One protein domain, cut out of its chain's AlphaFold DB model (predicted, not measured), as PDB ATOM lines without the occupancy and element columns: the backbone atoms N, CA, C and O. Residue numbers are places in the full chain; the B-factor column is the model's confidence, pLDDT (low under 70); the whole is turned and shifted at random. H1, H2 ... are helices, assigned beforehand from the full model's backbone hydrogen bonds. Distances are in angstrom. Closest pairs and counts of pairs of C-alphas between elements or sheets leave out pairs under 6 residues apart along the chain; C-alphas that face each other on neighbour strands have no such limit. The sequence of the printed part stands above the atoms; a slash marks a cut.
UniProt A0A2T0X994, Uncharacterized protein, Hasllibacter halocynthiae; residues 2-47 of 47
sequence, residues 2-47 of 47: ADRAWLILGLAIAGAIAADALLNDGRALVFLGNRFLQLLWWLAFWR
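Overview. This is residues 2 to 47 of the 47 residues of an uncharacterized protein of Hasllibacter halocynthiae (UniProt A0A2T0X994). Two long helices, H1 and H2, meet near their ends at a tight turn and open from there as a wide, flat V, with the greater part of each arm standing free. The printed part has 46 residues with two named helices, H1 then H2, and no named strand; the class is all helix. It is only just extended, close to loose, with a radius of gyration of the C-alphas of 14.4 A and spans of 38 by 32 by 6 A.

Along the chain. H1 is residues 2 to 23, 31.0 A from first to last C-alpha, and begins at C-alpha 2 (1.859, 31.040, 40.331). H2 is residues 27 to 45, 27.1 A long, and ends at C-alpha 45 (6.096, -4.451, 46.557).

Arrangement. H1 and H2 touch, H1 with residues 17 to 21 alone and H2 with residues 27 to 29 alone. Their closest C-alphas, those of Asp 20 and Ala 28, are 6.5 A apart. They run opposite ways at a steep tilt of 65 degrees. In H1 and H2 every O i to N i+4 pair is within hydrogen-bond range.

Size, cuts and confidence. The C-alphas farthest apart, those of Arg 4 and Phe 45, are 38.8 A apart. The printed part has no cut, and the link from H1 to H2 is tight. No printed residue is under 70 in pLDDT.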
ATOM      1  N   ALA A   2       2.172  32.474  40.383       70.75
ATOM      2  CA  ALA A   2       1.859  31.040  40.331       70.75
ATOM      3  C   ALA A   2       0.592  30.710  39.514       70.75
ATOM      4  O   ALA A   2       0.622  29.800  38.695       70.75
ATOM      5  N   ASP A   3      -0.477  31.499  39.638       85.81
ATOM      6  CA  ASP A   3      -1.771  31.202  38.990       85.81
ATOM      7  C   ASP A   3      -1.681  31.162  37.461       85.81
ATOM      8  O   ASP A   3      -2.253  30.293  36.806       85.81
ATOM      9  N   ARG A   4      -0.877  32.057  36.875       89.38
ATOM     10  CA  ARG A   4      -0.628  32.071  35.428       89.38
ATOM     11  C   ARG A   4       0.192  30.859  34.981       89.38
ATOM     12  O   ARG A   4      -0.068  30.324  33.908       89.38
ATOM     13  N   ALA A   5       1.161  30.425  35.788       93.81
ATOM     14  CA  ALA A   5       1.968  29.246  35.483       93.81
ATOM     15  C   ALA A   5       1.118  27.967  35.507       93.81
ATOM     16  O   ALA A   5       1.217  27.159  34.589       93.81
ATOM     17  N   TRP A   6       0.225  27.824  36.492       94.94
ATOM     18  CA  TRP A   6      -0.700  26.691  36.572       94.94
ATOM     19  C   TRP A   6      -1.672  26.638  35.396       94.94
ATOM     20  O   TRP A   6      -1.901  25.561  34.852       94.94
ATOM     21  N   LEU A   7      -2.189  27.787  34.949       95.56
ATOM     22  CA  LEU A   7      -3.044  27.858  33.761       95.56
ATOM     23  C   LEU A   7      -2.306  27.423  32.492       95.56
ATOM     24  O   LEU A   7      -2.836  26.637  31.711       95.56
ATOM     25  N   ILE A   8      -1.071  27.895  32.299       96.25
ATOM     26  CA  ILE A   8      -0.246  27.507  31.147       96.25
ATOM     27  C   ILE A   8       0.062  26.008  31.191       96.25
ATOM     28  O   ILE A   8      -0.077  25.331  30.177       96.25
ATOM     29  N   LEU A   9       0.433  25.480  32.359       96.62
ATOM     30  CA  LEU A   9       0.702  24.053  32.538       96.62
ATOM     31  C   LEU A   9      -0.544  23.203  32.279       96.62
ATOM     32  O   LEU A   9      -0.461  22.213  31.559       96.62
ATOM     33  N   GLY A  10      -1.701  23.605  32.805       96.19
ATOM     34  CA  GLY A  10      -2.965  22.906  32.576       96.19
ATOM     35  C   GLY A  10      -3.335  22.862  31.094       96.19
ATOM     36  O   GLY A  10      -3.655  21.795  30.571       96.19
ATOM     37  N   LEU A  11      -3.213  23.993  30.393       97.50
ATOM     38  CA  LEU A  11      -3.457  24.061  28.950       97.50
ATOM     39  C   LEU A  11      -2.445  23.238  28.148       97.50
ATOM     40  O   LEU A  11      -2.836  22.559  27.203       97.50
ATOM     41  N   ALA A  12      -1.167  23.255  28.529       97.62
ATOM     42  CA  ALA A  12      -0.138  22.457  27.871       97.62
ATOM     43  C   ALA A  12      -0.403  20.951  28.025       97.62
ATOM     44  O   ALA A  12      -0.305  20.210  27.049       97.62
ATOM     45  N   ILE A  13      -0.795  20.503  29.223       96.81
ATOM     46  CA  ILE A  13      -1.139  19.100  29.488       96.81
ATOM     47  C   ILE A  13      -2.387  18.695  28.697       96.81
ATOM     48  O   ILE A  13      -2.367  17.676  28.009       96.81
ATOM     49  N   ALA A  14      -3.450  19.502  28.739       97.88
ATOM     50  CA  ALA A  14      -4.670  19.236  27.976       97.88
ATOM     51  C   ALA A  14      -4.396  19.180  26.462       97.88
ATOM     52  O   ALA A  14      -4.866  18.269  25.781       97.88
ATOM     53  N   GLY A  15      -3.584  20.108  25.949       97.94
ATOM     54  CA  GLY A  15      -3.149  20.129  24.555       97.94
ATOM     55  C   GLY A  15      -2.341  18.890  24.169       97.94
ATOM     56  O   GLY A  15      -2.589  18.318  23.113       97.94
ATOM     57  N   ALA A  16      -1.431  18.428  25.029       97.25
ATOM     58  CA  ALA A  16      -0.653  17.214  24.787       97.25
ATOM     59  C   ALA A  16      -1.528  15.950  24.755       97.25
ATOM     60  O   ALA A  16      -1.334  15.099  23.891       97.25
ATOM     61  N   ILE A  17      -2.522  15.845  25.645       97.56
ATOM     62  CA  ILE A  17      -3.484  14.730  25.647       97.56
ATOM     63  C   ILE A  17      -4.328  14.745  24.367       97.56
ATOM     64  O   ILE A  17      -4.490  13.711  23.722       97.56
ATOM     65  N   ALA A  18      -4.839  15.915  23.973       97.94
ATOM     66  CA  ALA A  18      -5.609  16.060  22.742       97.94
ATOM     67  C   ALA A  18      -4.764  15.736  21.498       97.94
ATOM     68  O   ALA A  18      -5.230  15.036  20.601       97.94
ATOM     69  N   ALA A  19      -3.511  16.195  21.460       98.00
ATOM     70  CA  ALA A  19      -2.577  15.878  20.388       98.00
ATOM     71  C   ALA A  19      -2.291  14.371  20.312       98.00
ATOM     72  O   ALA A  19      -2.280  13.817  19.217       98.00
ATOM     73  N   ASP A  20      -2.120  13.690  21.448       97.88
ATOM     74  CA  ASP A  20      -1.931  12.238  21.468       97.88
ATOM     75  C   ASP A  20      -3.165  11.488  20.948       97.88
ATOM     76  O   ASP A  20      -3.038  10.557  20.153       97.88
ATOM     77  N   ALA A  21      -4.367  11.925  21.331       97.06
ATOM     78  CA  ALA A  21      -5.613  11.329  20.859       97.06
ATOM     79  C   ALA A  21      -5.805  11.485  19.340       97.06
ATOM     80  O   ALA A  21      -6.262  10.552  18.688       97.06
ATOM     81  N   LEU A  22      -5.445  12.644  18.777       98.12
ATOM     82  CA  LEU A  22      -5.663  12.963  17.362       98.12
ATOM     83  C   LEU A  22      -4.548  12.473  16.432       98.12
ATOM     84  O   LEU A  22      -4.823  12.142  15.283       98.12
ATOM     85  N   LEU A  23      -3.294  12.476  16.893       98.06
ATOM     86  CA  LEU A  23      -2.126  12.179  16.055       98.06
ATOM     87  C   LEU A  23      -1.568  10.770  16.283       98.06
ATOM     88  O   LEU A  23      -0.960  10.207  15.376       98.06
ATOM     89  N   ASN A  24      -1.764  10.197  17.475       97.06
ATOM     90  CA  ASN A  24      -1.167   8.917  17.867       97.06
ATOM     91  C   ASN A  24      -2.201   7.862  18.294       97.06
ATOM     92  O   ASN A  24      -1.802   6.807  18.800       97.06
ATOM     93  N   ASP A  25      -3.500   8.126  18.124       96.38
ATOM     94  CA  ASP A  25      -4.610   7.272  18.578       96.38
ATOM     95  C   ASP A  25      -4.574   6.971  20.091       96.38
ATOM     96  O   ASP A  25      -4.959   5.892  20.544       96.38
ATOM     97  N   GLY A  26      -4.039   7.894  20.897       95.06
ATOM     98  CA  GLY A  26      -3.928   7.735  22.353       95.06
ATOM     99  C   GLY A  26      -2.845   6.749  22.816       95.06
ATOM    100  O   GLY A  26      -2.783   6.390  23.997       95.06
ATOM    101  N   ARG A  27      -1.992   6.262  21.904       97.50
ATOM    102  CA  ARG A  27      -0.988   5.233  22.221       97.50
ATOM    103  C   ARG A  27       0.056   5.705  23.226       97.50
ATOM    104  O   ARG A  27       0.485   4.894  24.051       97.50
ATOM    105  N   ALA A  28       0.475   6.973  23.188       96.44
ATOM    106  CA  ALA A  28       1.497   7.448  24.117       96.44
ATOM    107  C   ALA A  28       0.942   7.544  25.544       96.44
ATOM    108  O   ALA A  28       1.620   7.133  26.488       96.44
ATOM    109  N   LEU A  29      -0.303   8.002  25.707       96.44
ATOM    110  CA  LEU A  29      -0.963   8.069  27.007       96.44
ATOM    111  C   LEU A  29      -1.167   6.672  27.608       96.44
ATOM    112  O   LEU A  29      -0.864   6.460  28.782       96.44
ATOM    113  N   VAL A  30      -1.607   5.696  26.803       97.19
ATOM    114  CA  VAL A  30      -1.751   4.293  27.241       97.19
ATOM    115  C   VAL A  30      -0.400   3.699  27.642       97.19
ATOM    116  O   VAL A  30      -0.288   3.047  28.682       97.19
ATOM    117  N   PHE A  31       0.650   3.942  26.855       97.25
ATOM    118  CA  PHE A  31       2.005   3.510  27.194       97.25
ATOM    119  C   PHE A  31       2.470   4.097  28.534       97.25
ATOM    120  O   PHE A  31       2.939   3.355  29.404       97.25
ATOM    121  N   LEU A  32       2.308   5.410  28.719       97.06
ATOM    122  CA  LEU A  32       2.696   6.101  29.946       97.06
ATOM    123  C   LEU A  32       1.906   5.579  31.153       97.06
ATOM    124  O   LEU A  32       2.497   5.300  32.194       97.06
ATOM    125  N   GLY A  33       0.594   5.379  30.996       97.06
ATOM    126  CA  GLY A  33      -0.273   4.808  32.025       97.06
ATOM    127  C   GLY A  33       0.182   3.416  32.468       97.06
ATOM    128  O   GLY A  33       0.330   3.169  33.662       97.06
ATOM    129  N   ASN A  34       0.508   2.530  31.524       98.06
ATOM    130  CA  ASN A  34       1.027   1.196  31.842       98.06
ATOM    131  C   ASN A  34       2.363   1.250  32.599       98.06
ATOM    132  O   ASN A  34       2.569   0.495  33.551       98.06
ATOM    133  N   ARG A  35       3.270   2.160  32.222       97.50
ATOM    134  CA  ARG A  35       4.542   2.356  32.940       97.50
ATOM    135  C   ARG A  35       4.339   2.907  34.340       97.50
ATOM    136  O   ARG A  35       5.010   2.462  35.268       97.50
ATOM    137  N   PHE A  36       3.392   3.821  34.506       97.56
ATOM    138  CA  PHE A  36       3.027   4.331  35.817       97.56
ATOM    139  C   PHE A  36       2.439   3.231  36.710       97.56
ATOM    140  O   PHE A  36       2.864   3.088  37.852       97.56
ATOM    141  N   LEU A  37       1.550   2.380  36.185       98.00
ATOM    142  CA  LEU A  37       1.032   1.221  36.920       98.00
ATOM    143  C   LEU A  37       2.141   0.239  37.317       98.00
ATOM    144  O   LEU A  37       2.129  -0.271  38.433       98.00
ATOM    145  N   GLN A  38       3.118  -0.002  36.440       97.69
ATOM    146  CA  GLN A  38       4.280  -0.830  36.768       97.69
ATOM    147  C   GLN A  38       5.108  -0.222  37.908       97.69
ATOM    148  O   GLN A  38       5.535  -0.944  38.808       97.69
ATOM    149  N   LEU A  39       5.310   1.098  37.894       97.44
ATOM    150  CA  LEU A  39       5.985   1.810  38.977       97.44
ATOM    151  C   LEU A  39       5.201   1.700  40.290       97.44
ATOM    152  O   LEU A  39       5.800   1.434  41.327       97.44
ATOM    153  N   LEU A  40       3.875   1.861  40.250       97.56
ATOM    154  CA  LEU A  40       3.018   1.687  41.425       97.56
ATOM    155  C   LEU A  40       3.099   0.266  41.980       97.56
ATOM    156  O   LEU A  40       3.208   0.096  43.189       97.56
ATOM    157  N   TRP A  41       3.095  -0.746  41.111       97.25
ATOM    158  CA  TRP A  41       3.290  -2.142  41.504       97.25
ATOM    159  C   TRP A  41       4.640  -2.369  42.177       97.25
ATOM    160  O   TRP A  41       4.703  -3.010  43.222       97.25
ATOM    161  N   TRP A  42       5.710  -1.818  41.605       96.56
ATOM    162  CA  TRP A  42       7.040  -1.879  42.200       96.56
ATOM    163  C   TRP A  42       7.050  -1.198  43.572       96.56
ATOM    164  O   TRP A  42       7.445  -1.823  44.545       96.56
ATOM    165  N   LEU A  43       6.534   0.029  43.692       97.25
ATOM    166  CA  LEU A  43       6.430   0.740  44.973       97.25
ATOM    167  C   LEU A  43       5.612  -0.042  46.010       97.25
ATOM    168  O   LEU A  43       6.004  -0.106  47.170       97.25
ATOM    169  N   ALA A  44       4.500  -0.654  45.595       96.19
ATOM    170  CA  ALA A  44       3.654  -1.466  46.465       96.19
ATOM    171  C   ALA A  44       4.350  -2.745  46.949       96.19
ATOM    172  O   ALA A  44       4.043  -3.198  48.043       96.19
ATOM    173  N   PHE A  45       5.277  -3.302  46.165       94.75
ATOM    174  CA  PHE A  45       6.096  -4.451  46.557       94.75
ATOM    175  C   PHE A  45       7.117  -4.110  47.656       94.75
ATOM    176  O   PHE A  45       7.429  -4.968  48.474       94.75
ATOM    177  N   TRP A  46       7.631  -2.875  47.689       90.50
ATOM    178  CA  TRP A  46       8.594  -2.429  48.713       90.50
ATOM    179  C   TRP A  46       7.955  -1.934  50.011       90.50
ATOM    180  O   TRP A  46       8.685  -1.638  50.957       90.50
ATOM    181  N   ARG A  47       6.627  -1.791  50.042       75.81
ATOM    182  CA  ARG A  47       5.887  -1.470  51.261       75.81
ATOM    183  C   ARG A  47       5.634  -2.732  52.072       75.81
ATOM    184  O   ARG A  47       5.895  -2.673  53.290       75.81
TER     185      ARG A  47